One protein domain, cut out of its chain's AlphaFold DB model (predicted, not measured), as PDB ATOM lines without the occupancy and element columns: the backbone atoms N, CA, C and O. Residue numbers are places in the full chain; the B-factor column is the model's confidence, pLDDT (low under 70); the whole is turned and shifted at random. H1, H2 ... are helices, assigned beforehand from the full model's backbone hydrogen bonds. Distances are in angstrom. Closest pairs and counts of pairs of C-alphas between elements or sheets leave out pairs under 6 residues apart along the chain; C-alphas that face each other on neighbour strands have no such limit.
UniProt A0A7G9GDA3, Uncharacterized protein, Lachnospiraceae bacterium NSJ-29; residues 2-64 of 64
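This is residues 2 to 64 of the 64 residues of an uncharacterized protein of Lachnospiraceae bacterium NSJ-29 (UniProt A0A7G9GDA3). A small cluster of three helices has a long tail that runs from it in a wide loop: H2 folds back beside the far end of H1 as a short helical hairpin, and H3 packs on H1 at a steep angle. The tail, residues 47 to 64, leaves the end of H3, sticks out with residues 47 to 55, and comes back toward the first printed residues. The printed part has 63 residues with three named helices, in the order H1, H2, H3, and no named strand; the class is all helix. It is compact, with a radius of gyration of the C-alphas of 11.8 A, and its C-alphas span 28 by 24 by 18 A.

The printed part begins at Glu 2, and H1 follows as residues 6 to 19, from C-alpha 6 at (-15.246, 88.776, 36.844) to C-alpha 19 at (-28.668, 103.090, 41.297), a length of 20.1 A. H2 is residues 27 to 32, 8.9 A from first to last C-alpha. H3 is residues 35 to 46, 16.5 A long, and ends with C-alpha 46 at (-28.207, 91.584, 27.692). Residues 47 to 64 hold no named element.

H1 touches both other helices. H1 and H2 form a helical hairpin: they run opposite ways at a shallow tilt of 31 degrees, and their closest C-alphas, those of Ile 18 and Ser 27, are 4.5 A apart. H1 touches H2 with residues 14 to 19 alone. H1 and H3 touch with 13 pairs of C-alphas within 8 A; the closest are those of Ala 10 and Asp 35, 5.3 A apart. These two run the same way at a steep tilt of 68 degrees, only just short of about perpendicular. H2 and H3 are close but not clearly touching: the C-alphas of Val 30 and Leu 38, their closest, are 7.4 A apart. They run opposite ways at a steep tilt of 43 degrees. In H2 and H3 every O i to N i+4 pair is within hydrogen-bond range; in H1, 9 of 10 are.

The C-alphas of Glu 2 and Gly 24 are the two farthest apart, at 31.4 A, while those of Glu 2 and Phe 64, the chain's last residue, are 11.3 A apart. The printed part has no cut. The link from H1 to H2 is short, with 7 residues, and the link from H2 to H3 is tight, with 2. Residues 47 to 55 stand free; the other 54 residues span 30 by 21 by 18 A. The mean pLDDT of the printed part is 76.7, and it is under 70 in residues 2 to 3 and 47 to 64.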
ATOM      1  N   GLU A   2      -8.863  97.256  28.047       55.31
ATOM      2  CA  GLU A   2      -8.794  96.953  29.471       55.31
ATOM      3  C   GLU A   2      -9.335  95.528  29.632       55.31
ATOM      4  O   GLU A   2     -10.432  95.220  29.169       55.31
ATOM      5  N   TYR A   3      -8.529  94.639  30.203       59.28
ATOM      6  CA  TYR A   3      -9.000  93.329  30.642       59.28
ATOM      7  C   TYR A   3      -9.446  93.506  32.080       59.28
ATOM      8  O   TYR A   3      -8.658  94.000  32.889       59.28
ATOM      9  N   ILE A   4     -10.673  93.116  32.391       74.75
ATOM     10  CA  ILE A   4     -11.152  93.143  33.767       74.75
ATOM     11  C   ILE A   4     -11.481  91.731  34.216       74.75
ATOM     12  O   ILE A   4     -11.816  90.855  33.422       74.75
ATOM     13  N   THR A   5     -11.352  91.517  35.515       84.25
ATOM     14  CA  THR A   5     -11.775  90.263  36.141       84.25
ATOM     15  C   THR A   5     -13.296  90.209  36.281       84.25
ATOM     16  O   THR A   5     -13.943  91.252  36.387       84.25
ATOM     17  N   GLU A   6     -13.855  89.003  36.403       84.31
ATOM     18  CA  GLU A   6     -15.246  88.776  36.844       84.31
ATOM     19  C   GLU A   6     -15.585  89.590  38.099       84.31
ATOM     20  O   GLU A   6     -16.599  90.279  38.154       84.31
ATOM     21  N   ALA A   7     -14.681  89.595  39.082       86.00
ATOM     22  CA  ALA A   7     -14.860  90.333  40.329       86.00
ATOM     23  C   ALA A   7     -14.935  91.859  40.122       86.00
ATOM     24  O   ALA A   7     -15.693  92.557  40.798       86.00
ATOM     25  N   GLU A   8     -14.147  92.406  39.195       85.06
ATOM     26  CA  GLU A   8     -14.207  93.830  38.858       85.06
ATOM     27  C   GLU A   8     -15.457  94.182  38.054       85.06
ATOM     28  O   GLU A   8     -16.035  95.248  38.291       85.06
ATOM     29  N   LEU A   9     -15.899  93.297  37.159       84.81
ATOM     30  CA  LEU A   9     -17.139  93.475  36.408       84.81
ATOM     31  C   LEU A   9     -18.341  93.467  37.350       84.81
ATOM     32  O   LEU A   9     -19.106  94.429  37.374       84.81
ATOM     33  N   ALA A  10     -18.442  92.449  38.206       89.06
ATOM     34  CA  ALA A  10     -19.501  92.330  39.202       89.06
ATOM     35  C   ALA A  10     -19.564  93.569  40.101       89.06
ATOM     36  O   ALA A  10     -20.638  94.100  40.379       89.06
ATOM     37  N   LYS A  11     -18.412  94.116  40.509       89.88
ATOM     38  CA  LYS A  11     -18.380  95.354  41.292       89.88
ATOM     39  C   LYS A  11     -18.972  96.548  40.531       89.88
ATOM     40  O   LYS A  11     -19.733  97.312  41.128       89.88
ATOM     41  N   LYS A  12     -18.633  96.723  39.250       87.12
ATOM     42  CA  LYS A  12     -19.174  97.809  38.409       87.12
ATOM     43  C   LYS A  12     -20.683  97.655  38.210       87.12
ATOM     44  O   LYS A  12     -21.423  98.601  38.480       87.12
ATOM     45  N   LEU A  13     -21.131  96.455  37.845       87.75
ATOM     46  CA  LEU A  13     -22.546  96.120  37.674       87.75
ATOM     47  C   LEU A  13     -23.341  96.351  38.957       87.75
ATOM     48  O   LEU A  13     -24.428  96.921  38.933       87.75
ATOM     49  N   ARG A  14     -22.767  96.011  40.114       91.75
ATOM     50  CA  ARG A  14     -23.419  96.218  41.409       91.75
ATOM     51  C   ARG A  14     -23.664  97.697  41.672       91.75
ATOM     52  O   ARG A  14     -24.735  98.069  42.137       91.75
ATOM     53  N   GLU A  15     -22.696  98.561  41.377       90.19
ATOM     54  CA  GLU A  15     -22.874 100.008  41.526       90.19
ATOM     55  C   GLU A  15     -23.918 100.579  40.554       90.19
ATOM     56  O   GLU A  15     -24.637 101.512  40.925       90.19
ATOM     57  N   GLN A  16     -24.015 100.029  39.342       87.50
ATOM     58  CA  GLN A  16     -25.007 100.409  38.334       87.50
ATOM     59  C   GLN A  16     -26.416  99.983  38.757       87.50
ATOM     60  O   GLN A  16     -27.285 100.835  38.941       87.50
ATOM     61  N   TYR A  17     -26.618  98.697  39.039       89.88
ATOM     62  CA  TYR A  17     -27.914  98.138  39.415       89.88
ATOM     63  C   TYR A  17     -28.389  98.547  40.817       89.88
ATOM     64  O   TYR A  17     -29.578  98.514  41.112       89.88
ATOM     65  N   ILE A  18     -27.510  99.019  41.706       90.44
ATOM     66  CA  ILE A  18     -27.956  99.673  42.948       90.44
ATOM     67  C   ILE A  18     -28.618 101.028  42.663       90.44
ATOM     68  O   ILE A  18     -29.544 101.415  43.382       90.44
ATOM     69  N   LYS A  19     -28.116 101.779  41.674       90.75
ATOM     70  CA  LYS A  19     -28.668 103.090  41.297       90.75
ATOM     71  C   LYS A  19     -29.952 102.922  40.495       90.75
ATOM     72  O   LYS A  19     -30.929 103.610  40.779       90.75
ATOM     73  N   GLU A  20     -29.929 102.002  39.541       87.00
ATOM     74  CA  GLU A  20     -31.026 101.707  38.626       87.00
ATOM     75  C   GLU A  20     -31.239 100.189  38.591       87.00
ATOM     76  O   GLU A  20     -30.655  99.499  37.757       87.00
ATOM     77  N   PRO A  21     -32.004  99.641  39.551       89.50
ATOM     78  CA  PRO A  21     -32.210  98.204  39.626       89.50
ATOM     79  C   PRO A  21     -33.047  97.690  38.442       89.50
ATOM     80  O   PRO A  21     -33.995  98.374  38.040       89.50
ATOM     81  N   PRO A  22     -32.731  96.492  37.908       85.81
ATOM     82  CA  PRO A  22     -33.507  95.853  36.848       85.81
ATOM     83  C   PRO A  22     -34.966  95.625  37.249       85.81
ATOM     84  O   PRO A  22     -35.298  95.508  38.432       85.81
ATOM     85  N   GLU A  23     -35.856  95.511  36.260       84.81
ATOM     86  CA  GLU A  23     -37.260  95.201  36.529       84.81
ATOM     87  C   GLU A  23     -37.391  93.863  37.277       84.81
ATOM     88  O   GLU A  23     -36.823  92.847  36.887       84.81
ATOM     89  N   GLY A  24     -38.155  93.863  38.372       84.69
ATOM     90  CA  GLY A  24     -38.346  92.673  39.204       84.69
ATOM     91  C   GLY A  24     -37.244  92.428  40.238       84.69
ATOM     92  O   GLY A  24     -37.360  91.470  40.998       84.69
ATOM     93  N   VAL A  25     -36.239  93.305  40.316       88.56
ATOM     94  CA  VAL A  25     -35.178  93.282  41.328       88.56
ATOM     95  C   VAL A  25     -35.158  94.624  42.069       88.56
ATOM     96  O   VAL A  25     -35.441  95.681  41.508       88.56
ATOM     97  N   THR A  26     -34.851  94.612  43.361       91.38
ATOM     98  CA  THR A  26     -34.669  95.817  44.181       91.38
ATOM     99  C   THR A  26     -33.191  96.107  44.437       91.38
ATOM    100  O   THR A  26     -32.348  95.216  44.421       91.38
ATOM    101  N   SER A  27     -32.850  97.364  44.736       90.56
ATOM    102  CA  SER A  27     -31.455  97.742  45.020       90.56
ATOM    103  C   SER A  27     -30.869  97.050  46.258       90.56
ATOM    104  O   SER A  27     -29.652  96.886  46.340       90.56
ATOM    105  N   ASP A  28     -31.706  96.627  47.208       92.81
ATOM    106  CA  ASP A  28     -31.271  95.824  48.353       92.81
ATOM    107  C   ASP A  28     -30.983  94.370  47.946       92.81
ATOM    108  O   ASP A  28     -29.956  93.829  48.347       92.81
ATOM    109  N   GLU A  29     -31.787  93.773  47.063       92.06
ATOM    110  CA  GLU A  29     -31.503  92.443  46.498       92.06
ATOM    111  C   GLU A  29     -30.208  92.441  45.676       92.06
ATOM    112  O   GLU A  29     -29.386  91.539  45.824       92.06
ATOM    113  N   VAL A  30     -29.949  93.494  44.892       91.06
ATOM    114  CA  VAL A  30     -28.671  93.673  44.171       91.06
ATOM    115  C   VAL A  30     -27.481  93.768  45.135       91.06
ATOM    116  O   VAL A  30     -26.384  93.314  44.814       91.06
ATOM    117  N   ARG A  31     -27.649  94.352  46.330       90.88
ATOM    118  CA  ARG A  31     -26.580  94.403  47.352       90.88
ATOM    119  C   ARG A  31     -26.301  93.044  47.976       90.88
ATOM    120  O   ARG A  31     -25.162  92.797  48.361       90.88
ATOM    121  N   GLU A  32     -27.324  92.212  48.111       92.81
ATOM    122  CA  GLU A  32     -27.216  90.886  48.719       92.81
ATOM    123  C   GLU A  32     -26.821  89.793  47.715       92.81
ATOM    124  O   GLU A  32     -26.293  88.763  48.129       92.81
ATOM    125  N   MET A  33     -27.015  90.030  46.412       90.75
ATOM    126  CA  MET A  33     -26.644  89.106  45.335       90.75
ATOM    127  C   MET A  33     -25.161  88.740  45.378       90.75
ATOM    128  O   MET A  33     -24.318  89.588  45.687       90.75
ATOM    129  N   SER A  34     -24.822  87.493  45.047       93.81
ATOM    130  CA  SER A  34     -23.425  87.111  44.844       93.81
ATOM    131  C   SER A  34     -22.883  87.711  43.545       93.81
ATOM    132  O   SER A  34     -23.646  88.178  42.701       93.81
ATOM    133  N   ASP A  35     -21.560  87.745  43.401       92.25
ATOM    134  CA  ASP A  35     -20.945  88.235  42.164       92.25
ATOM    135  C   ASP A  35     -21.309  87.329  40.973       92.25
ATOM    136  O   ASP A  35     -21.563  87.842  39.891       92.25
ATOM    137  N   GLU A  36     -21.426  86.014  41.189       91.12
ATOM    138  CA  GLU A  36     -21.873  85.047  40.174       91.12
ATOM    139  C   GLU A  36     -23.336  85.292  39.766       91.12
ATOM    140  O   GLU A  36     -23.615  85.452  38.584       91.12
ATOM    141  N   ASP A  37     -24.257  85.420  40.732       91.88
ATOM    142  CA  ASP A  37     -25.682  85.668  40.442       91.88
ATOM    143  C   ASP A  37     -25.893  86.987  39.681       91.88
ATOM    144  O   ASP A  37     -26.767  87.096  38.821       91.88
ATOM    145  N   LEU A  38     -25.092  88.004  40.013       91.19
ATOM    146  CA  LEU A  38     -25.138  89.314  39.377       91.19
ATOM    147  C   LEU A  38     -24.657  89.259  37.923       91.19
ATOM    148  O   LEU A  38     -25.261  89.903  37.070       91.19
ATOM    149  N   LEU A  39     -23.588  88.503  37.659       89.06
ATOM    150  CA  LEU A  39     -23.046  88.292  36.316       89.06
ATOM    151  C   LEU A  39     -23.983  87.437  35.459       89.06
ATOM    152  O   LEU A  39     -24.218  87.773  34.304       89.06
ATOM    153  N   ASP A  40     -24.564  86.377  36.027       90.06
ATOM    154  CA  ASP A  40     -25.550  85.542  35.337       90.06
ATOM    155  C   ASP A  40     -26.789  86.362  34.961       90.06
ATOM    156  O   ASP A  40     -27.282  86.287  33.837       90.06
ATOM    157  N   MET A  41     -27.288  87.184  35.885       88.38
ATOM    158  CA  MET A  41     -28.417  88.075  35.626       88.38
ATOM    159  C   MET A  41     -28.090  89.107  34.543       88.38
ATOM    160  O   MET A  41     -28.896  89.290  33.635       88.38
ATOM    161  N   ASP A  42     -26.933  89.767  34.630       86.38
ATOM    162  CA  ASP A  42     -26.467  90.725  33.623       86.38
ATOM    163  C   ASP A  42     -26.379  90.082  32.233       86.38
ATOM    164  O   ASP A  42     -26.880  90.645  31.261       86.38
ATOM    165  N   TYR A  43     -25.854  88.857  32.158       82.75
ATOM    166  CA  TYR A  43     -25.820  88.071  30.929       82.75
ATOM    167  C   TYR A  43     -27.227  87.815  30.374       82.75
ATOM    168  O   TYR A  43     -27.473  88.100  29.208       82.75
ATOM    169  N   PHE A  44     -28.179  87.345  31.189       82.94
ATOM    170  CA  PHE A  44     -29.558  87.098  30.736       82.94
ATOM    171  C   PHE A  44     -30.308  88.367  30.314       82.94
ATOM    172  O   PHE A  44     -31.188  88.298  29.453       82.94
ATOM    173  N   LEU A  45     -30.005  89.509  30.935       81.88
ATOM    174  CA  LEU A  45     -30.611  90.793  30.588       81.88
ATOM    175  C   LEU A  45     -30.110  91.294  29.229       81.88
ATOM    176  O   LEU A  45     -30.919  91.766  28.434       81.88
ATOM    177  N   HIS A  46     -28.819  91.129  28.942       74.88
ATOM    178  CA  HIS A  46     -28.207  91.584  27.692       74.88
ATOM    179  C   HIS A  46     -28.221  90.529  26.566       74.88
ATOM    180  O   HIS A  46     -28.063  90.896  25.405       74.88
ATOM    181  N   GLU A  47     -28.519  89.251  26.852       64.94
ATOM    182  CA  GLU A  47     -28.622  88.161  25.854       64.94
ATOM    183  C   GLU A  47     -29.604  88.483  24.703       64.94
ATOM    184  O   GLU A  47     -29.481  87.933  23.606       64.94
ATOM    185  N   PHE A  48     -30.567  89.389  24.920       53.78
ATOM    186  CA  PHE A  48     -31.544  89.820  23.912       53.78
ATOM    187  C   PHE A  48     -31.320  91.231  23.336       53.78
ATOM    188  O   PHE A  48     -31.888  91.512  22.279       53.78
ATOM    189  N   ASP A  49     -30.504  92.077  23.976       53.72
ATOM    190  CA  ASP A  49     -30.166  93.437  23.501       53.72
ATOM    191  C   ASP A  49     -28.916  93.457  22.593       53.72
ATOM    192  O   ASP A  49     -28.719  94.387  21.811       53.72
ATOM    193  N   ASP A  50     -28.135  92.371  22.590       51.62
ATOM    194  CA  ASP A  50     -26.887  92.172  21.831       51.62
ATOM    195  C   ASP A  50     -27.018  92.145  20.284       51.62
ATOM    196  O   ASP A  50     -26.060  91.803  19.584       51.62
ATOM    197  N   ILE A  51     -28.183  92.465  19.701       50.62
ATOM    198  CA  ILE A  51     -28.324  92.550  18.233       50.62
ATOM    199  C   ILE A  51     -28.220  93.985  17.697       50.62
ATOM    200  O   ILE A  51     -27.807  94.118  16.547       50.62
ATOM    201  N   ASP A  52     -28.529  95.036  18.467       46.47
ATOM    202  CA  ASP A  52     -28.582  96.394  17.889       46.47
ATOM    203  C   ASP A  52     -28.160  97.574  18.794       46.47
ATOM    204  O   ASP A  52     -28.039  98.674  18.252       46.47
ATOM    205  N   ASP A  53     -27.892  97.424  20.098       46.44
ATOM    206  CA  ASP A  53     -27.510  98.587  20.925       46.44
ATOM    207  C   ASP A  53     -25.987  98.740  21.093       46.44
ATOM    208  O   ASP A  53     -25.382  98.380  22.104       46.44
ATOM    209  N   ASP A  54     -25.415  99.412  20.087       46.88
ATOM    210  CA  ASP A  54     -24.160 100.199  20.052       46.88
ATOM    211  C   ASP A  54     -24.031 101.240  21.218       46.88
ATOM    212  O   ASP A  54     -23.265 102.200  21.130       46.88
ATOM    213  N   ASP A  55     -24.786 101.112  22.316       47.44
ATOM    214  CA  ASP A  55     -24.773 102.013  23.484       47.44
ATOM    215  C   ASP A  55     -24.161 101.351  24.741       47.44
ATOM    216  O   ASP A  55     -24.043 101.985  25.795       47.44
ATOM    217  N   PHE A  56     -23.683 100.103  24.619       51.88
ATOM    218  CA  PHE A  56     -22.691  99.496  25.524       51.88
ATOM    219  C   PHE A  56     -21.261  99.529  24.933       51.88
ATOM    220  O   PHE A  56     -20.351  98.854  25.415       51.88
ATOM    221  N   ASP A  57     -21.037 100.344  23.897       46.62
ATOM    222  CA  ASP A  57     -19.725 100.671  23.330       46.62
ATOM    223  C   ASP A  57     -19.188 101.945  24.005       46.62
ATOM    224  O   ASP A  57     -19.747 103.028  23.893       46.62
ATOM    225  N   GLU A  58     -18.136 101.891  24.820       45.81
ATOM    226  CA  GLU A  58     -16.765 101.973  24.298       45.81
ATOM    227  C   GLU A  58     -15.752 101.094  25.070       45.81
ATOM    228  O   GLU A  58     -14.561 101.102  24.752       45.81
ATOM    229  N   GLU A  59     -16.182 100.306  26.059       52.62
ATOM    230  CA  GLU A  59     -15.298  99.413  26.832       52.62
ATOM    231  C   GLU A  59     -15.980  98.077  27.158       52.62
ATOM    232  O   GLU A  59     -16.153  97.704  28.316       52.62
ATOM    233  N   GLY A  60     -16.334  97.318  26.115       52.16
ATOM    234  CA  GLY A  60     -16.690  95.906  26.248       52.16
ATOM    235  C   GLY A  60     -15.609  95.158  27.035       52.16
ATOM    236  O   GLY A  60     -14.448  95.055  26.618       52.16
ATOM    237  N   PHE A  61     -15.979  94.696  28.222       54.75
ATOM    238  CA  PHE A  61     -15.076  94.048  29.153       54.75
ATOM    239  C   PHE A  61     -14.861  92.589  28.757       54.75
ATOM    240  O   PHE A  61     -15.775  91.771  28.810       54.75
ATOM    241  N   TYR A  62     -13.629  92.247  28.379       56.81
ATOM    242  CA  TYR A  62     -13.253  90.859  28.123       56.81
ATOM    243  C   TYR A  62     -12.987  90.154  29.455       56.81
ATOM    244  O   TYR A  62     -11.959  90.406  30.090       56.81
ATOM    245  N   LEU A  63     -13.914  89.281  29.857       61.81
ATOM    246  CA  LEU A  63     -13.736  88.332  30.959       61.81
ATOM    247  C   LEU A  63     -12.672  87.280  30.588       61.81
ATOM    248  O   LEU A  63     -12.609  86.855  29.430       61.81
ATOM    249  N   PHE A  64     -11.824  86.876  31.542       51.81
ATOM    250  CA  PHE A  64     -10.715  85.931  31.335       51.81
ATOM    251  C   PHE A  64     -10.740  84.746  32.300       51.81
ATOM    252  O   PHE A  64     -11.161  84.941  33.459       51.81
TER     253      PHE A  64